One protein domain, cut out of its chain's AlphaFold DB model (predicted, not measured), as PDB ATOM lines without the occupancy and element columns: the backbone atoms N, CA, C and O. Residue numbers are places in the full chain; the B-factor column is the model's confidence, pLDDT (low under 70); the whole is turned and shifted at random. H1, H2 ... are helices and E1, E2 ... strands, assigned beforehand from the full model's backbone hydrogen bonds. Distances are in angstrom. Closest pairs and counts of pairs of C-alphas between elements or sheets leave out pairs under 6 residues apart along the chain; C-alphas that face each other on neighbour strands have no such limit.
ATOM      1  N   PRO A  88     -77.404   8.868 -11.771       97.25
ATOM      2  CA  PRO A  88     -76.512   8.899 -10.626       97.25
ATOM      3  C   PRO A  88     -77.256   9.348  -9.360       97.25
ATOM      4  O   PRO A  88     -78.045  10.294  -9.375       97.25
ATOM      5  N   VAL A  89     -76.965   8.671  -8.249       97.69
ATOM      6  CA  VAL A  89     -77.529   8.982  -6.931       97.69
ATOM      7  C   VAL A  89     -76.760  10.112  -6.240       97.69
ATOM      8  O   VAL A  89     -75.527  10.198  -6.343       97.69
ATOM      9  N   LEU A  90     -77.493  10.948  -5.509       97.69
ATOM     10  CA  LEU A  90     -77.003  11.998  -4.621       97.69
ATOM     11  C   LEU A  90     -77.781  11.943  -3.296       97.69
ATOM     12  O   LEU A  90     -78.968  11.630  -3.277       97.69
ATOM     13  N   ARG A  91     -77.110  12.237  -2.178       97.69
ATOM     14  CA  ARG A  91     -77.754  12.337  -0.859       97.69
ATOM     15  C   ARG A  91     -78.124  13.776  -0.560       97.69
ATOM     16  O   ARG A  91     -77.273  14.663  -0.672       97.69
ATOM     17  N   MET A  92     -79.353  13.994  -0.117       98.06
ATOM     18  CA  MET A  92     -79.866  15.315   0.236       98.06
ATOM     19  C   MET A  92     -80.569  15.298   1.588       98.06
ATOM     20  O   MET A  92     -80.945  14.238   2.073       98.06
ATOM     21  N   ILE A  93     -80.721  16.470   2.194       98.00
ATOM     22  CA  ILE A  93     -81.500  16.693   3.413       98.00
ATOM     23  C   ILE A  93     -82.725  17.510   3.016       98.00
ATOM     24  O   ILE A  93     -82.564  18.616   2.491       98.00
ATOM     25  N   LEU A  94     -83.925  16.982   3.251       97.94
ATOM     26  CA  LEU A  94     -85.170  17.706   2.997       97.94
ATOM     27  C   LEU A  94     -85.340  18.860   3.995       97.94
ATOM     28  O   LEU A  94     -85.016  18.724   5.170       97.94
ATOM     29  N   LEU A  95     -85.858  19.999   3.546       97.00
ATOM     30  CA  LEU A  95     -86.031  21.199   4.368       97.00
ATOM     31  C   LEU A  95     -87.505  21.543   4.576       97.00
ATOM     32  O   LEU A  95     -87.979  21.565   5.708       97.00
ATOM     33  N   TRP A  96     -88.244  21.814   3.502       95.12
ATOM     34  CA  TRP A  96     -89.671  22.134   3.576       95.12
ATOM     35  C   TRP A  96     -90.392  21.758   2.280       95.12
ATOM     36  O   TRP A  96     -89.783  21.817   1.208       95.12
ATOM     37  N   PRO A  97     -91.679  21.376   2.352       95.06
ATOM     38  CA  PRO A  97     -92.489  21.157   1.164       95.06
ATOM     39  C   PRO A  97     -92.800  22.488   0.475       95.06
ATOM     40  O   PRO A  97     -92.925  23.532   1.121       95.06
ATOM     41  N   ASP A  98     -92.951  22.449  -0.843       92.88
ATOM     42  CA  ASP A  98     -93.440  23.591  -1.601       92.88
ATOM     43  C   ASP A  98     -94.950  23.802  -1.380       92.88
ATOM     44  O   ASP A  98     -95.730  22.852  -1.296       92.88
ATOM     45  N   ILE A  99     -95.370  25.067  -1.290       86.12
ATOM     46  CA  ILE A  99     -96.765  25.437  -1.002       86.12
ATOM     47  C   ILE A  99     -97.675  25.171  -2.213       86.12
ATOM     48  O   ILE A  99     -98.844  24.828  -2.046       86.12
ATOM     49  N   GLN A 100     -97.162  25.342  -3.435       85.50
ATOM     50  CA  GLN A 100     -97.932  25.174  -4.673       85.50
ATOM     51  C   GLN A 100     -97.886  23.730  -5.181       85.50
ATOM     52  O   GLN A 100     -98.832  23.260  -5.820       85.50
ATOM     53  N   HIS A 101     -96.802  23.015  -4.881       87.00
ATOM     54  CA  HIS A 101     -96.555  21.657  -5.342       87.00
ATOM     55  C   HIS A 101     -96.244  20.722  -4.161       87.00
ATOM     56  O   HIS A 101     -95.079  20.523  -3.840       87.00
ATOM     57  N   PRO A 102     -97.250  20.058  -3.555       84.50
ATOM     58  CA  PRO A 102     -97.056  19.239  -2.348       84.50
ATOM     59  C   PRO A 102     -96.069  18.068  -2.488       84.50
ATOM     60  O   PRO A 102     -95.556  17.561  -1.495       84.50
ATOM     61  N   SER A 103     -95.815  17.617  -3.719       90.00
ATOM     62  CA  SER A 103     -94.837  16.570  -4.035       90.00
ATOM     63  C   SER A 103     -93.441  17.118  -4.358       90.00
ATOM     64  O   SER A 103     -92.537  16.346  -4.667       90.00
ATOM     65  N   MET A 104     -93.244  18.437  -4.314       95.12
ATOM     66  CA  MET A 104     -91.942  19.089  -4.403       95.12
ATOM     67  C   MET A 104     -91.481  19.477  -3.000       95.12
ATOM     68  O   MET A 104     -92.241  20.047  -2.221       95.12
ATOM     69  N   TRP A 105     -90.218  19.207  -2.700       97.38
ATOM     70  CA  TRP A 105     -89.566  19.645  -1.474       97.38
ATOM     71  C   TRP A 105     -88.304  20.426  -1.791       97.38
ATOM     72  O   TRP A 105     -87.562  20.087  -2.707       97.38
ATOM     73  N   TRP A 106     -88.029  21.447  -0.996       97.81
ATOM     74  CA  TRP A 106     -86.736  22.112  -0.989       97.81
ATOM     75  C   TRP A 106     -85.758  21.289  -0.159       97.81
ATOM     76  O   TRP A 106     -86.100  20.843   0.935       97.81
ATOM     77  N   ALA A 107     -84.554  21.069  -0.677       98.06
ATOM     78  CA  ALA A 107     -83.545  20.231  -0.041       98.06
ATOM     79  C   ALA A 107     -82.134  20.763  -0.299       98.06
ATOM     80  O   ALA A 107     -81.889  21.407  -1.312       98.06
ATOM     81  N   ILE A 108     -81.176  20.437   0.565       97.75
ATOM     82  CA  ILE A 108     -79.755  20.753   0.339       97.75
ATOM     83  C   ILE A 108     -78.916  19.482   0.219       97.75
ATOM     84  O   ILE A 108     -79.293  18.447   0.775       97.75
ATOM     85  N   PRO A 109     -77.764  19.517  -0.472       97.56
ATOM     86  CA  PRO A 109     -76.874  18.369  -0.519       97.56
ATOM     87  C   PRO A 109     -76.351  17.987   0.871       97.56
ATOM     88  O   PRO A 109     -75.864  18.835   1.618       97.56
ATOM     89  N   PHE A 110     -76.385  16.694   1.202       96.88
ATOM     90  CA  PHE A 110     -75.790  16.202   2.447       96.88
ATOM     91  C   PHE A 110     -74.258  16.321   2.418       96.88
ATOM     92  O   PHE A 110     -73.647  16.683   3.423       96.88
ATOM     93  N   ASN A 111     -73.643  16.046   1.262       95.94
ATOM     94  CA  ASN A 111     -72.218  16.247   1.011       95.94
ATOM     95  C   ASN A 111     -72.034  17.310  -0.082       95.94
ATOM     96  O   ASN A 111     -72.206  17.031  -1.268       95.94
ATOM     97  N   GLU A 112     -71.668  18.526   0.328       94.00
ATOM     98  CA  GLU A 112     -71.438  19.661  -0.577       94.00
ATOM     99  C   GLU A 112     -70.335  19.373  -1.603       94.00
ATOM    100  O   GLU A 112     -70.479  19.716  -2.776       94.00
ATOM    101  N   SER A 113     -69.242  18.730  -1.183       94.50
ATOM    102  CA  SER A 113     -68.107  18.462  -2.072       94.50
ATOM    103  C   SER A 113     -68.490  17.483  -3.178       94.50
ATOM    104  O   SER A 113     -68.193  17.741  -4.342       94.50
ATOM    105  N   ASP A 114     -69.206  16.409  -2.836       95.69
ATOM    106  CA  ASP A 114     -69.716  15.428  -3.805       95.69
ATOM    107  C   ASP A 114     -70.680  16.083  -4.807       95.69
ATOM    108  O   ASP A 114     -70.535  15.928  -6.022       95.69
ATOM    109  N   ALA A 115     -71.614  16.896  -4.303       95.94
ATOM    110  CA  ALA A 115     -72.596  17.592  -5.126       95.94
ATOM    111  C   ALA A 115     -71.955  18.611  -6.082       95.94
ATOM    112  O   ALA A 115     -72.296  18.663  -7.268       95.94
ATOM    113  N   ARG A 116     -70.977  19.383  -5.594       95.56
ATOM    114  CA  ARG A 116     -70.238  20.354  -6.405       95.56
ATOM    115  C   ARG A 116     -69.375  19.665  -7.459       95.56
ATOM    116  O   ARG A 116     -69.382  20.091  -8.608       95.56
ATOM    117  N   GLN A 117     -68.647  18.610  -7.095       96.50
ATOM    118  CA  GLN A 117     -67.714  17.939  -8.005       96.50
ATOM    119  C   GLN A 117     -68.423  17.149  -9.109       96.50
ATOM    120  O   GLN A 117     -68.008  17.218 -10.263       96.50
ATOM    121  N   ARG A 118     -69.487  16.407  -8.778       96.19
ATOM    122  CA  ARG A 118     -70.181  15.539  -9.746       96.19
ATOM    123  C   ARG A 118     -71.261  16.263 -10.538       96.19
ATOM    124  O   ARG A 118     -71.499  15.906 -11.688       96.19
ATOM    125  N   PHE A 119     -71.913  17.253  -9.930       96.06
ATOM    126  CA  PHE A 119     -73.114  17.874 -10.495       96.06
ATOM    127  C   PHE A 119     -73.036  19.400 -10.599       96.06
ATOM    128  O   PHE A 119     -73.966  20.015 -11.116       96.06
ATOM    129  N   GLY A 120     -71.957  20.032 -10.122       94.81
ATOM    130  CA  GLY A 120     -71.831  21.492 -10.121       94.81
ATOM    131  C   GLY A 120     -72.848  22.193  -9.215       94.81
ATOM    132  O   GLY A 120     -73.142  23.365  -9.434       94.81
ATOM    133  N   MET A 121     -73.416  21.489  -8.229       93.88
ATOM    134  CA  MET A 121     -74.472  22.029  -7.371       93.88
ATOM    135  C   MET A 121     -73.888  22.809  -6.180       93.88
ATOM    136  O   MET A 121     -73.057  22.263  -5.450       93.88
ATOM    137  N   PRO A 122     -74.305  24.071  -5.957       90.88
ATOM    138  CA  PRO A 122     -73.936  24.833  -4.764       90.88
ATOM    139  C   PRO A 122     -74.679  24.328  -3.509       90.88
ATOM    140  O   PRO A 122     -75.706  23.652  -3.641       90.88
ATOM    141  N   PRO A 123     -74.207  24.677  -2.293       86.25
ATOM    142  CA  PRO A 123     -74.852  24.351  -1.015       86.25
ATOM    143  C   PRO A 123     -76.077  25.245  -0.732       86.25
ATOM    144  O   PRO A 123     -76.218  25.817   0.344       86.25
ATOM    145  N   GLU A 124     -76.954  25.385  -1.719       92.94
ATOM    146  CA  GLU A 124     -78.195  26.159  -1.650       92.94
ATOM    147  C   GLU A 124     -79.404  25.215  -1.734       92.94
ATOM    148  O   GLU A 124     -79.240  24.069  -2.168       92.94
ATOM    149  N   PRO A 125     -80.610  25.638  -1.314       96.56
ATOM    150  CA  PRO A 125     -81.811  24.830  -1.472       96.56
ATOM    151  C   PRO A 125     -82.129  24.557  -2.949       96.56
ATOM    152  O   PRO A 125     -82.282  25.478  -3.749       96.56
ATOM    153  N   HIS A 126     -82.282  23.282  -3.299       97.06
ATOM    154  CA  HIS A 126     -82.692  22.803  -4.617       97.06
ATOM    155  C   HIS A 126     -84.037  22.072  -4.532       97.06
ATOM    156  O   HIS A 126     -84.299  21.392  -3.534       97.06
ATOM    157  N   PRO A 127     -84.879  22.159  -5.574       97.06
ATOM    158  CA  PRO A 127     -86.143  21.442  -5.615       97.06
ATOM    159  C   PRO A 127     -85.938  19.950  -5.905       97.06
ATOM    160  O   PRO A 127     -85.363  19.576  -6.928       97.06
ATOM    161  N   VAL A 128     -86.481  19.103  -5.039       97.75
ATOM    162  CA  VAL A 128     -86.606  17.652  -5.205       97.75
ATOM    163  C   VAL A 128     -88.056  17.332  -5.528       97.75
ATOM    164  O   VAL A 128     -88.969  17.767  -4.831       97.75
ATOM    165  N   LEU A 129     -88.276  16.602  -6.616       96.31
ATOM    166  CA  LEU A 129     -89.597  16.320  -7.161       96.31
ATOM    167  C   LEU A 129     -90.087  14.924  -6.788       96.31
ATOM    168  O   LEU A 129     -89.306  13.978  -6.679       96.31
ATOM    169  N   LEU A 130     -91.414  14.797  -6.730       94.50
ATOM    170  CA  LEU A 130     -92.135  13.553  -6.459       94.50
ATOM    171  C   LEU A 130     -91.774  12.925  -5.104       94.50
ATOM    172  O   LEU A 130     -91.780  11.703  -4.961       94.50
ATOM    173  N   CYS A 131     -91.474  13.767  -4.116       95.12
ATOM    174  CA  CYS A 131     -91.348  13.366  -2.723       95.12
ATOM    175  C   CYS A 131     -92.674  12.802  -2.217       95.12
ATOM    176  O   CYS A 131     -93.736  13.393  -2.422       95.12
ATOM    177  N   ASP A 132     -92.590  11.659  -1.545       89.81
ATOM    178  CA  ASP A 132     -93.741  10.914  -1.053       89.81
ATOM    179  C   ASP A 132     -93.690  10.834   0.481       89.81
ATOM    180  O   ASP A 132     -92.854  10.096   1.022       89.81
ATOM    181  N   PRO A 133     -94.567  11.569   1.193       88.44
ATOM    182  CA  PRO A 133     -94.625  11.543   2.653       88.44
ATOM    183  C   PRO A 133     -94.925  10.155   3.226       88.44
ATOM    184  O   PRO A 133     -94.474   9.828   4.320       88.44
ATOM    185  N   THR A 134     -95.654   9.311   2.488       88.44
ATOM    186  CA  THR A 134     -95.947   7.934   2.920       88.44
ATOM    187  C   THR A 134     -94.727   7.022   2.806       88.44
ATOM    188  O   THR A 134     -94.648   6.002   3.487       88.44
ATOM    189  N   ASN A 135     -93.741   7.425   2.003       88.19
ATOM    190  CA  ASN A 135     -92.477   6.734   1.806       88.19
ATOM    191  C   ASN A 135     -91.312   7.496   2.460       88.19
ATOM    192  O   ASN A 135     -90.230   7.568   1.883       88.19
ATOM    193  N   GLY A 136     -91.532   8.107   3.627       89.25
ATOM    194  CA  GLY A 136     -90.466   8.677   4.460       89.25
ATOM    195  C   GLY A 136     -89.957  10.060   4.051       89.25
ATOM    196  O   GLY A 136     -88.942  10.493   4.581       89.25
ATOM    197  N   ALA A 137     -90.620  10.772   3.133       94.50
ATOM    198  CA  ALA A 137     -90.271  12.168   2.881       94.50
ATOM    199  C   ALA A 137     -90.796  13.057   4.019       94.50
ATOM    200  O   ALA A 137     -91.990  13.351   4.084       94.50
ATOM    201  N   ASP A 138     -89.901  13.494   4.900       95.06
ATOM    202  CA  ASP A 138     -90.218  14.440   5.968       95.06
ATOM    203  C   ASP A 138     -89.084  15.456   6.171       95.06
ATOM    204  O   ASP A 138     -87.968  15.314   5.667       95.06
ATOM    205  N   ARG A 139     -89.374  16.526   6.907       95.44
ATOM    206  CA  ARG A 139     -88.443  17.606   7.208       95.44
ATOM    207  C   ARG A 139     -87.198  17.083   7.928       95.44
ATOM    208  O   ARG A 139     -87.292  16.391   8.936       95.44
ATOM    209  N   PHE A 140     -86.041  17.515   7.436       97.12
ATOM    210  CA  PHE A 140     -84.691  17.118   7.843       97.12
ATOM    211  C   PHE A 140     -84.324  15.658   7.598       97.12
ATOM    212  O   PHE A 140     -83.201  15.262   7.921       97.12
ATOM    213  N   GLU A 141     -85.206  14.879   6.974       97.00
ATOM    214  CA  GLU A 141     -84.881  13.513   6.605       97.00
ATOM    215  C   GLU A 141     -83.770  13.509   5.552       97.00
ATOM    216  O   GLU A 141     -83.764  14.318   4.609       97.00
ATOM    217  N   ARG A 142     -82.807  12.595   5.711       97.62
ATOM    218  CA  ARG A 142     -81.785  12.376   4.692       97.62
ATOM    219  C   ARG A 142     -82.328  11.394   3.668       97.62
ATOM    220  O   ARG A 142     -82.730  10.286   4.000       97.62
ATOM    221  N   VAL A 143     -82.306  11.800   2.410       97.81
ATOM    222  CA  VAL A 143     -82.950  11.083   1.313       97.81
ATOM    223  C   VAL A 143     -81.970  10.794   0.189       97.81
ATOM    224  O   VAL A 143     -80.968  11.496   0.002       97.81
ATOM    225  N   LEU A 144     -82.282   9.753  -0.575       97.94
ATOM    226  CA  LEU A 144     -81.654   9.463  -1.853       97.94
ATOM    227  C   LEU A 144     -82.436  10.171  -2.956       97.94
ATOM    228  O   LEU A 144     -83.662  10.058  -3.054       97.94
ATOM    229  N   VAL A 145     -81.705  10.897  -3.797       97.94
ATOM    230  CA  VAL A 145     -82.246  11.504  -5.010       97.94
ATOM    231  C   VAL A 145     -81.454  11.055  -6.226       97.94
ATOM    232  O   VAL A 145     -80.249  10.803  -6.156       97.94
ATOM    233  N   ARG A 146     -82.129  10.999  -7.366       97.50
ATOM    234  CA  ARG A 146     -81.528  10.710  -8.666       97.50
ATOM    235  C   ARG A 146     -81.406  11.978  -9.486       97.50
ATOM    236  O   ARG A 146     -82.381  12.711  -9.645       97.50
ATOM    237  N   VAL A 147     -80.203  12.226  -9.995       97.19
ATOM    238  CA  VAL A 147     -79.890  13.449 -10.736       97.19
ATOM    239  C   VAL A 147     -80.073  13.215 -12.233       97.19
ATOM    240  O   VAL A 147     -79.270  12.540 -12.874       97.19
ATOM    241  N   ASP A 148     -81.119  13.813 -12.792       94.31
ATOM    242  CA  ASP A 148     -81.404  13.845 -14.227       94.31
ATOM    243  C   ASP A 148     -81.142  15.258 -14.768       94.31
ATOM    244  O   ASP A 148     -82.008  16.140 -14.783       94.31
ATOM    245  N   GLY A 149     -79.886  15.516 -15.140       90.56
ATOM    246  CA  GLY A 149     -79.433  16.846 -15.540       90.56
ATOM    247  C   GLY A 149     -79.531  17.846 -14.385       90.56
ATOM    248  O   GLY A 149     -78.699  17.835 -13.485       90.56
ATOM    249  N   ARG A 150     -80.534  18.732 -14.428       89.75
ATOM    250  CA  ARG A 150     -80.825  19.707 -13.355       89.75
ATOM    251  C   ARG A 150     -81.999  19.290 -12.470       89.75
ATOM    252  O   ARG A 150     -82.320  20.003 -11.526       89.75
ATOM    253  N   THR A 151     -82.653  18.185 -12.801       94.38
ATOM    254  CA  THR A 151     -83.831  17.700 -12.095       94.38
ATOM    255  C   THR A 151     -83.419  16.677 -11.047       94.38
ATOM    256  O   THR A 151     -82.577  15.818 -11.307       94.38
ATOM    257  N   LEU A 152     -84.023  16.771  -9.867       97.25
ATOM    258  CA  LEU A 152     -83.768  15.879  -8.746       97.25
ATOM    259  C   LEU A 152     -85.029  15.066  -8.472       97.25
ATOM    260  O   LEU A 152     -86.062  15.625  -8.106       97.25
ATOM    261  N   TRP A 153     -84.945  13.755  -8.667       97.06
ATOM    262  CA  TRP A 153     -86.060  12.840  -8.440       97.06
ATOM    263  C   TRP A 153     -85.917  12.149  -7.093       97.06
ATOM    264  O   TRP A 153     -84.877  11.551  -6.819       97.06
ATOM    265  N   TYR A 154     -86.964  12.195  -6.273       97.31
ATOM    266  CA  TYR A 154     -87.017  11.442  -5.026       97.31
ATOM    267  C   TYR A 154     -87.020   9.931  -5.293       97.31
ATOM    268  O   TYR A 154     -87.864   9.423  -6.034       97.31
ATOM    269  N   GLU A 155     -86.085   9.212  -4.674       96.19
ATOM    270  CA  GLU A 155     -86.042   7.747  -4.704       96.19
ATOM    271  C   GLU A 155     -86.621   7.147  -3.419       96.19
ATOM    272  O   GLU A 155     -87.450   6.234  -3.475       96.19
ATOM    273  N   GLY A 156     -86.210   7.679  -2.266       95.69
ATOM    274  CA  GLY A 156     -86.590   7.170  -0.953       95.69
ATOM    275  C   GLY A 156     -85.711   7.718   0.178       95.69
ATOM    276  O   GLY A 156     -84.786   8.495  -0.082       95.69
ATOM    277  N   PRO A 157     -85.967   7.299   1.428       96.38
ATOM    278  CA  PRO A 157     -85.133   7.657   2.568       96.38
ATOM    279  C   PRO A 157     -83.762   6.974   2.470       96.38
ATOM    280  O   PRO A 157     -83.634   5.857   1.961       96.38
ATOM    281  N   ASP A 158     -82.715   7.638   2.959       96.69
ATOM    282  CA  ASP A 158     -81.393   7.028   3.080       96.69
ATOM    283  C   ASP A 158     -81.371   6.110   4.304       96.69
ATOM    284  O   ASP A 158     -81.249   6.567   5.434       96.69
ATOM    285  N   LEU A 159     -81.431   4.800   4.073       94.00
ATOM    286  CA  LEU A 159     -81.441   3.789   5.138       94.00
ATOM    287  C   LEU A 159     -80.170   3.783   6.007       94.00
ATOM    288  O   LEU A 159     -80.144   3.138   7.051       94.00
ATOM    289  N   LEU A 160     -79.106   4.473   5.582       94.62
ATOM    290  CA  LEU A 160     -77.877   4.651   6.361       94.62
ATOM    291  C   LEU A 160     -77.897   5.927   7.217       94.62
ATOM    292  O   LEU A 160     -76.877   6.286   7.816       94.62
ATOM    293  N   ALA A 161     -78.987   6.693   7.189       93.81
ATOM    294  CA  ALA A 161     -79.146   7.889   7.999       93.81
ATOM    295  C   ALA A 161     -79.439   7.531   9.450       93.81
ATOM    296  O   ALA A 161     -80.153   6.578   9.740       93.81
ATOM    297  N   ASP A 162     -78.863   8.316  10.356       93.06
ATOM    298  CA  ASP A 162     -79.193   8.240  11.770       93.06
ATOM    299  C   ASP A 162     -80.499   9.021  12.007       93.06
ATOM    300  O   ASP A 162     -80.490  10.254  11.874       93.06
ATOM    301  N   PRO A 163     -81.615   8.345  12.342       91.44
ATOM    302  CA  PRO A 163     -82.908   9.002  12.516       91.44
ATOM    303  C   PRO A 163     -82.912   9.986  13.695       91.44
ATOM    304  O   PRO A 163     -83.661  10.965  13.663       91.44
ATOM    305  N   ILE A 164     -82.033   9.794  14.690       94.44
ATOM    306  CA  ILE A 164     -81.923  10.669  15.869       94.44
ATOM    307  C   ILE A 164     -81.553  12.092  15.441       94.44
ATOM    308  O   ILE A 164     -82.018  13.072  16.020       94.44
ATOM    309  N   GLN A 165     -80.736  12.232  14.396       93.81
ATOM    310  CA  GLN A 165     -80.298  13.541  13.915       93.81
ATOM    311  C   GLN A 165     -81.453  14.311  13.262       93.81
ATOM    312  O   GLN A 165     -81.600  15.508  13.504       93.81
ATOM    313  N   ALA A 166     -82.285  13.636  12.461       94.25
ATOM    314  CA  ALA A 166     -83.451  14.248  11.822       94.25
ATOM    315  C   ALA A 166     -84.533  14.619  12.850       94.25
ATOM    316  O   ALA A 166     -85.128  15.693  12.768       94.25
ATOM    317  N   GLU A 167     -84.769  13.761  13.844       94.81
ATOM    318  CA  GLU A 167     -85.661  14.046  14.973       94.81
ATOM    319  C   GLU A 167     -85.183  15.262  15.775       94.81
ATOM    320  O   GLU A 167     -85.917  16.241  15.904       94.81
ATOM    321  N   TRP A 168     -83.913  15.274  16.185       95.19
ATOM    322  CA  TRP A 168     -83.339  16.395  16.928       95.19
ATOM    323  C   TRP A 168     -83.439  17.721  16.161       95.19
ATOM    324  O   TRP A 168     -83.774  18.751  16.744       95.19
ATOM    325  N   LEU A 169     -83.189  17.718  14.844       94.62
ATOM    326  CA  LEU A 169     -83.347  18.916  14.011       94.62
ATOM    327  C   LEU A 169     -84.804  19.396  13.971       94.62
ATOM    328  O   LEU A 169     -85.048  20.602  14.029       94.62
ATOM    329  N   ARG A 170     -85.780  18.479  13.895       94.75
ATOM    330  CA  ARG A 170     -87.212  18.827  13.921       94.75
ATOM    331  C   ARG A 170     -87.598  19.457  15.260       94.75
ATOM    332  O   ARG A 170     -88.273  20.493  15.246       94.75
ATOM    333  N   ASP A 171     -87.110  18.923  16.370       93.19
ATOM    334  CA  ASP A 171     -87.342  19.482  17.705       93.19
ATOM    335  C   ASP A 171     -86.703  20.864  17.853       93.19
ATOM    336  O   ASP A 171     -87.382  21.838  18.187       93.19
ATOM    337  N   ALA A 172     -85.419  20.983  17.503       91.69
ATOM    338  CA  ALA A 172     -84.678  22.241  17.544       91.69
ATOM    339  C   ALA A 172     -85.332  23.324  16.669       91.69
ATOM    340  O   ALA A 172     -85.393  24.489  17.050       91.69
ATOM    341  N   SER A 173     -85.878  22.947  15.511       90.81
ATOM    342  CA  SER A 173     -86.562  23.872  14.597       90.81
ATOM    343  C   SER A 173     -87.915  24.385  15.104       90.81
ATOM    344  O   SER A 173     -88.416  25.407  14.617       90.81
ATOM    345  N   SER A 174     -88.511  23.662  16.055       87.44
ATOM    346  CA  SER A 174     -89.800  23.992  16.665       87.44
ATOM    347  C   SER A 174     -89.638  24.933  17.861       87.44
ATOM    348  O   SER A 174     -90.571  25.657  18.203       87.44
ATOM    349  N   GLN A 175     -88.449  24.975  18.464       83.62
ATOM    350  CA  GLN A 175     -88.123  25.914  19.533       83.62
ATOM    351  C   GLN A 175     -87.946  27.338  18.966       83.62
ATOM    352  O   GLN A 175     -87.502  27.544  17.829       83.62
ATOM    353  N   GLN A 176     -88.379  28.341  19.734       66.38
ATOM    354  CA  GLN A 176     -88.210  29.755  19.375       66.38
ATOM    355  C   GLN A 176     -86.829  30.290  19.767       66.38
ATOM    356  O   GLN A 176     -86.355  31.238  19.144       66.38
ATOM    357  N   SER A 189     -73.687  20.182   6.880       93.19
ATOM    358  CA  SER A 189     -74.897  20.264   6.052       93.19
ATOM    359  C   SER A 189     -76.174  20.232   6.889       93.19
ATOM    360  O   SER A 189     -77.118  20.948   6.595       93.19
ATOM    361  N   GLN A 190     -76.200  19.488   7.990       93.94
ATOM    362  CA  GLN A 190     -77.348  19.453   8.897       93.94
ATOM    363  C   GLN A 190     -77.514  20.752   9.693       93.94
ATOM    364  O   GLN A 190     -78.628  21.238   9.862       93.94
ATOM    365  N   ARG A 191     -76.409  21.365  10.133       92.50
ATOM    366  CA  ARG A 191     -76.444  22.708  10.743       92.50
ATOM    367  C   ARG A 191     -76.945  23.750   9.745       92.50
ATOM    368  O   ARG A 191     -77.754  24.603  10.092       92.50
ATOM    369  N   LEU A 192     -76.493  23.642   8.498       92.50
ATOM    370  CA  LEU A 192     -76.930  24.500   7.404       92.50
ATOM    371  C   LEU A 192     -78.420  24.304   7.080       92.50
ATOM    372  O   LEU A 192     -79.119  25.282   6.838       92.50
ATOM    373  N   ALA A 193     -78.928  23.068   7.141       94.62
ATOM    374  CA  ALA A 193     -80.350  22.770   6.974       94.62
ATOM    375  C   ALA A 193     -81.208  23.532   7.993       94.62
ATOM    376  O   ALA A 193     -82.201  24.161   7.624       94.62
ATOM    377  N   LEU A 194     -80.797  23.519   9.266       93.25
ATOM    378  CA  LEU A 194     -81.482  24.255  10.326       93.25
ATOM    379  C   LEU A 194     -81.460  25.770  10.075       93.25
ATOM    380  O   LEU A 194     -82.488  26.426  10.230       93.25
ATOM    381  N   LEU A 195     -80.318  26.314   9.645       91.19
ATOM    382  CA  LEU A 195     -80.187  27.734   9.312       91.19
ATOM    383  C   LEU A 195     -81.126  28.136   8.165       91.19
ATOM    384  O   LEU A 195     -81.862  29.112   8.292       91.19
ATOM    385  N   PHE A 196     -81.147  27.377   7.064       93.75
ATOM    386  CA  PHE A 196     -82.055  27.654   5.948       93.75
ATOM    387  C   PHE A 196     -83.520  27.582   6.369       93.75
ATOM    388  O   PHE A 196     -84.312  28.426   5.957       93.75
ATOM    389  N   TRP A 197     -83.881  26.621   7.221       93.00
ATOM    390  CA  TRP A 197     -85.230  26.549   7.773       93.00
ATOM    391  C   TRP A 197     -85.585  27.791   8.603       93.00
ATOM    392  O   TRP A 197     -86.682  28.330   8.458       93.00
ATOM    393  N   GLN A 198     -84.675  28.275   9.455       90.69
ATOM    394  CA  GLN A 198     -84.899  29.485  10.252       90.69
ATOM    395  C   GLN A 198     -85.094  30.722   9.370       90.69
ATOM    396  O   GLN A 198     -86.024  31.492   9.608       90.69
ATOM    397  N   ILE A 199     -84.264  30.880   8.333       89.31
ATOM    398  CA  ILE A 199     -84.396  31.961   7.346       89.31
ATOM    399  C   ILE A 199     -85.760  31.873   6.653       89.31
ATOM    400  O   ILE A 199     -86.521  32.836   6.680       89.31
ATOM    401  N   HIS A 200     -86.117  30.699   6.127       91.19
ATOM    402  CA  HIS A 200     -87.402  30.481   5.465       91.19
ATOM    403  C   HIS A 200     -88.593  30.780   6.391       91.19
ATOM    404  O   HIS A 200     -89.563  31.414   5.979       91.19
ATOM    405  N   ARG A 201     -88.522  30.388   7.670       89.38
ATOM    406  CA  ARG A 201     -89.566  30.685   8.664       89.38
ATOM    407  C   ARG A 201     -89.749  32.192   8.861       89.38
ATOM    408  O   ARG A 201     -90.887  32.649   8.931       89.38
ATOM    409  N   LEU A 202     -88.658  32.956   8.940       86.00
ATOM    410  CA  LEU A 202     -88.719  34.417   9.052       86.00
ATOM    411  C   LEU A 202     -89.353  35.045   7.806       86.00
ATOM    412  O   LEU A 202     -90.245  35.877   7.934       86.00
ATOM    413  N   GLU A 203     -88.964  34.598   6.611       86.69
ATOM    414  CA  GLU A 203     -89.525  35.093   5.348       86.69
ATOM    415  C   GLU A 203     -91.027  34.803   5.216       86.69
ATOM    416  O   GLU A 203     -91.798  35.661   4.775       86.69
ATOM    417  N   VAL A 204     -91.461  33.601   5.608       87.81
ATOM    418  CA  VAL A 204     -92.880  33.220   5.612       87.81
ATOM    419  C   VAL A 204     -93.660  34.056   6.621       87.81
ATOM    420  O   VAL A 204     -94.727  34.565   6.275       87.81
ATOM    421  N   ASN A 205     -93.131  34.247   7.832       86.06
ATOM    422  CA  ASN A 205     -93.773  35.070   8.855       86.06
ATOM    423  C   ASN A 205     -93.915  36.525   8.393       86.06
ATOM    424  O   ASN A 205     -95.014  37.069   8.455       86.06
ATOM    425  N   GLU A 206     -92.856  37.132   7.844       82.56
ATOM    426  CA  GLU A 206     -92.925  38.496   7.305       82.56
ATOM    427  C   GLU A 206     -93.983  38.621   6.202       82.56
ATOM    428  O   GLU A 206     -94.718  39.610   6.141       82.56
ATOM    429  N   ARG A 207     -94.086  37.622   5.316       82.56
ATOM    430  CA  ARG A 207     -95.102  37.613   4.257       82.56
ATOM    431  C   ARG A 207     -96.512  37.524   4.837       82.56
ATOM    432  O   ARG A 207     -97.373  38.307   4.442       82.56
ATOM    433  N   GLN A 208     -96.732  36.628   5.797       82.31
ATOM    434  CA  GLN A 208     -98.026  36.472   6.464       82.31
ATOM    435  C   GLN A 208     -98.425  37.733   7.234       82.31
ATOM    436  O   GLN A 208     -99.577  38.155   7.162       82.31
ATOM    437  N   GLU A 209     -97.491  38.371   7.938       82.19
ATOM    438  CA  GLU A 209     -97.741  39.626   8.647       82.19
ATOM    439  C   GLU A 209     -98.152  40.747   7.689       82.19
ATOM    440  O   GLU A 209     -99.113  41.471   7.973       82.19
ATOM    441  N   ARG A 210     -97.483  40.856   6.531       79.75
ATOM    442  CA  ARG A 210     -97.842  41.815   5.474       79.75
ATOM    443  C   ARG A 210     -99.237  41.544   4.919       79.75
ATOM    444  O   ARG A 210    -100.055  42.459   4.888       79.75
ATOM    445  N   GLU A 211     -99.549  40.301   4.561       83.62
ATOM    446  CA  GLU A 211    -100.874  39.919   4.049       83.62
ATOM    447  C   GLU A 211    -101.982  40.174   5.088       83.62
ATOM    448  O   GLU A 211    -103.025  40.756   4.780       83.62
ATOM    449  N   GLN A 212    -101.753  39.813   6.353       82.75
ATOM    450  CA  GLN A 212    -102.696  40.080   7.442       82.75
ATOM    451  C   GLN A 212    -102.874  41.577   7.703       82.75
ATOM    452  O   GLN A 212    -103.968  42.020   8.062       82.75
ATOM    453  N   PHE A 213    -101.806  42.363   7.584       82.06
ATOM    454  CA  PHE A 213    -101.879  43.815   7.689       82.06
ATOM    455  C   PHE A 213    -102.719  44.406   6.551       82.06
ATOM    456  O   PHE A 213    -103.643  45.174   6.823       82.06
ATOM    457  N   GLU A 214    -102.480  43.994   5.305       83.25
ATOM    458  CA  GLU A 214    -103.257  44.434   4.143       83.25
ATOM    459  C   GLU A 214    -104.745  44.088   4.278       83.25
ATOM    460  O   GLU A 214    -105.608  44.941   4.045       83.25
ATOM    461  N   LEU A 215    -105.065  42.872   4.728       84.81
ATOM    462  CA  LEU A 215    -106.444  42.447   4.976       84.81
ATOM    463  C   LEU A 215    -107.115  43.288   6.070       84.81
ATOM    464  O   LEU A 215    -108.242  43.755   5.879       84.81
ATOM    465  N   ARG A 216    -106.424  43.530   7.194       85.56
ATOM    466  CA  ARG A 216    -106.921  44.391   8.283       85.56
ATOM    467  C   ARG A 216    -107.155  45.819   7.801       85.56
ATOM    468  O   ARG A 216    -108.209  46.392   8.081       85.56
ATOM    469  N   LEU A 217    -106.214  46.379   7.044       82.88
ATOM    470  CA  LEU A 217    -106.339  47.713   6.465       82.88
ATOM    471  C   LEU A 217    -107.543  47.784   5.518       82.88
ATOM    472  O   LEU A 217    -108.359  48.702   5.615       82.88
ATOM    473  N   HIS A 218    -107.712  46.785   4.649       83.25
ATOM    474  CA  HIS A 218    -108.843  46.718   3.733       83.25
ATOM    475  C   HIS A 218    -110.187  46.663   4.478       83.25
ATOM    476  O   HIS A 218    -111.113  47.398   4.131       83.25
ATOM    477  N   GLN A 219    -110.295  45.853   5.537       85.56
ATOM    478  CA  GLN A 219    -111.490  45.795   6.388       85.56
ATOM    479  C   GLN A 219    -111.780  47.139   7.070       85.56
ATOM    480  O   GLN A 219    -112.910  47.623   7.022       85.56
ATOM    481  N   GLN A 220    -110.762  47.785   7.643       82.81
ATOM    482  CA  GLN A 220    -110.909  49.093   8.287       82.81
ATOM    483  C   GLN A 220    -111.360  50.186   7.313       82.81
ATOM    484  O   GLN A 220    -112.114  51.082   7.694       82.81
ATOM    485  N   LEU A 221    -110.912  50.129   6.058       82.19
ATOM    486  CA  LEU A 221    -111.298  51.094   5.033       82.19
ATOM    487  C   LEU A 221    -112.742  50.896   4.554       82.19
ATOM    488  O   LEU A 221    -113.382  51.885   4.206       82.19
ATOM    489  N   ARG A 222    -113.288  49.669   4.555       81.62
ATOM    490  CA  ARG A 222    -114.656  49.392   4.060       81.62
ATOM    491  C   ARG A 222    -115.747  50.190   4.776       81.62
ATOM    492  O   ARG A 222    -116.728  50.556   4.138       81.62
ATOM    493  N   HIS A 223    -115.571  50.474   6.063       80.00
ATOM    494  CA  HIS A 223    -116.568  51.173   6.878       80.00
ATOM    495  C   HIS A 223    -116.401  52.700   6.888       80.00
ATOM    496  O   HIS A 223    -117.173  53.394   7.544       80.00
ATOM    497  N   LEU A 224    -115.410  53.238   6.167       80.00
ATOM    498  CA  LEU A 224    -115.108  54.667   6.175       80.00
ATOM    499  C   LEU A 224    -115.724  55.427   4.983       80.00
ATOM    500  O   LEU A 224    -115.701  54.942   3.842       80.00
ATOM    501  N   PRO A 225    -116.172  56.680   5.197       83.88
ATOM    502  CA  PRO A 225    -116.513  57.603   4.118       83.88
ATOM    503  C   PRO A 225    -115.348  57.767   3.129       83.88
ATOM    504  O   PRO A 225    -114.179  57.685   3.506       83.88
ATOM    505  N   ALA A 226    -115.645  58.026   1.851       79.69
ATOM    506  CA  ALA A 226    -114.628  58.131   0.792       79.69
ATOM    507  C   ALA A 226    -113.519  59.163   1.091       79.69
ATOM    508  O   ALA A 226    -112.349  58.885   0.835       79.69
ATOM    509  N   SER A 227    -113.867  60.307   1.691       79.88
ATOM    510  CA  SER A 227    -112.913  61.350   2.098       79.88
ATOM    511  C   SER A 227    -111.936  60.869   3.178       79.88
ATOM    512  O   SER A 227    -110.739  61.129   3.093       79.88
ATOM    513  N   GLN A 228    -112.425  60.103   4.155       79.81
ATOM    514  CA  GLN A 228    -111.605  59.549   5.236       79.81
ATOM    515  C   GLN A 228    -110.750  58.364   4.764       79.81
ATOM    516  O   GLN A 228    -109.623  58.201   5.227       79.81
ATOM    517  N   ARG A 229    -111.236  57.564   3.800       78.00
ATOM    518  CA  ARG A 229    -110.448  56.486   3.171       78.00
ATOM    519  C   ARG A 229    -109.188  57.018   2.490       78.00
ATOM    520  O   ARG A 229    -108.119  56.437   2.657       78.00
ATOM    521  N   LEU A 230    -109.316  58.111   1.738       78.19
ATOM    522  CA  LEU A 230    -108.213  58.709   0.983       78.19
ATOM    523  C   LEU A 230    -107.133  59.277   1.915       78.19
ATOM    524  O   LEU A 230    -105.956  58.982   1.723       78.19
ATOM    525  N   ALA A 231    -107.541  59.990   2.971       80.94
ATOM    526  CA  ALA A 231    -106.631  60.490   4.001       80.94
ATOM    527  C   ALA A 231    -105.892  59.349   4.725       80.94
ATOM    528  O   ALA A 231    -104.678  59.406   4.904       80.94
ATOM    529  N   ARG A 232    -106.599  58.266   5.076       77.81
ATOM    530  CA  ARG A 232    -106.000  57.099   5.743       77.81
ATOM    531  C   ARG A 232    -105.007  56.360   4.839       77.81
ATOM    532  O   ARG A 232    -103.935  55.990   5.296       77.81
ATOM    533  N   LEU A 233    -105.315  56.196   3.549       78.25
ATOM    534  CA  LEU A 233    -104.388  55.612   2.567       78.25
ATOM    535  C   LEU A 233    -103.138  56.475   2.354       78.25
ATOM    536  O   LEU A 233    -102.043  55.934   2.215       78.25
ATOM    537  N   GLN A 234    -103.286  57.802   2.331       78.62
ATOM    538  CA  GLN A 234    -102.150  58.726   2.266       78.62
ATOM    539  C   GLN A 234    -101.275  58.618   3.518       78.62
ATOM    540  O   GLN A 234    -100.057  58.546   3.398       78.62
ATOM    541  N   GLN A 235    -101.887  58.529   4.701       77.00
ATOM    542  CA  GLN A 235    -101.170  58.372   5.964       77.00
ATOM    543  C   GLN A 235    -100.418  57.036   6.050       77.00
ATOM    544  O   GLN A 235     -99.275  57.014   6.499       77.00
ATOM    545  N   GLU A 236    -101.014  55.936   5.585       75.50
ATOM    546  CA  GLU A 236    -100.342  54.629   5.529       75.50
ATOM    547  C   GLU A 236     -99.212  54.603   4.494       75.50
ATOM    548  O   GLU A 236     -98.121  54.119   4.785       75.50
ATOM    549  N   ARG A 237     -99.411  55.201   3.308       74.06
ATOM    550  CA  ARG A 237     -98.326  55.364   2.326       74.06
ATOM    551  C   ARG A 237     -97.174  56.178   2.897       74.06
ATOM    552  O   ARG A 237     -96.025  55.780   2.734       74.06
ATOM    553  N   HIS A 238     -97.479  57.269   3.598       72.12
ATOM    554  CA  HIS A 238     -96.470  58.079   4.273       72.12
ATOM    555  C   HIS A 238     -95.722  57.237   5.308       72.12
ATOM    556  O   HIS A 238     -94.504  57.139   5.231       72.12
ATOM    557  N   ARG A 239     -96.434  56.514   6.181       70.31
ATOM    558  CA  ARG A 239     -95.849  55.585   7.163       70.31
ATOM    559  C   ARG A 239     -95.013  54.458   6.564       70.31
ATOM    560  O   ARG A 239     -94.104  53.990   7.236       70.31
TER     561      ARG A 239
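AT A GLANCE: This is residues 88 to 176 and 189 to 239 of the 325 residues of an uncharacterized protein of Thermosporothrix sp. COM3 (UniProt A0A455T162). A small closed barrel of five strands, E1 to E5, forms a head at one end, and the long helix H3 starts along its outside and runs on as an arm, with residues 202 to 216 sticking out free. At the arm's far end H4 folds back at a shallow angle to H3, while H1 and H2 pack on the outside of the barrel, H2 also beside the first part of H3. The 140 printed residues hold, in order, E1, E2, H1, E3, E4, E5, H2, H3 and H4, a mixed class of helices and strands; the ring E1, E2, E3, E5, E4 is mixed. The whole is loose, with a radius of gyration of the C-alphas of 20.8 A, and only just elongated, spanning 66 by 33 by 28 A.

HOW THE PARTS SIT: Start at E1, residues 89 to 97, which bends by 64 degrees at residue 93. E2, residues 104 to 109, forms an antiparallel hairpin with it; look for N 95 and O 106, 2.8 A apart. H1, residues 112 to 119, is on the barrel, outside it, at a height over the sheet of 9.1 A; the C-alphas of Pro 109 and Ala 115 are its closest to E2, at 6.3 A. E3, residues 126 to 129, is antiparallel to E2, with N 107 and O 126 at 2.9 A. E4, residues 142 to 148, closes the ring antiparallel to E1, with N 143 and O 92 at 2.8 A. E5, residues 151 to 157, forms a hairpin with E4, with N 153 and O 146 at 2.9 A, and is parallel to E3, with N 129 and O 152 at 2.8 A. H2, residues 163 to 174, is on the barrel; its closest C-alpha pair with E4 is Ala 166 and Arg 142, 7.6 A. H3, residues 189 to 222, lies outside the barrel over E1 and E2, along the strands at 18 degrees to E1 on the local plane; its closest C-alpha pair with E1 is Trp 197 and Leu 95, 6.4 A. With residues 169 to 173 alone, H2 touches H3, the same way at a shallow tilt of 32 degrees, closest at the C-alphas of Ser 173 and Leu 194, 6.6 A. H4, residues 226 to 239, is not on the barrel; it is close to H3 but not clearly touching, opposite ways at a shallow tilt of 27 degrees, closest at the C-alphas of Arg 229 and Leu 221, 5.8 A. In H1, H2, H3 and H4 every O i to N i+4 pair is within hydrogen-bond range.

IN THESE COORDINATES: Find C-alpha 89 at (-77.529, 8.982, -6.931); from there E1 runs 20.9 A to C-alpha 97. E4 measures 19.0 A and E5 17.8 A. Find C-alpha 189 at (-74.897, 20.264, 6.052), where H3 begins its 49.3 A. H4, 20.0 A long, ends at C-alpha 239, at (-95.849, 55.585, 7.163).

THE WHOLE: The C-alphas of Leu 160 and Ser 227, the two farthest apart, are 66.8 A apart. Residues 177 to 188 are cut out; C-alphas 176 and 189 lie 21.1 A apart across the cut. The link from E3 to E4, residues 130 to 141, is long. The mean pLDDT of the printed part is 90.3, and residue 176 is the one printed residue under 70.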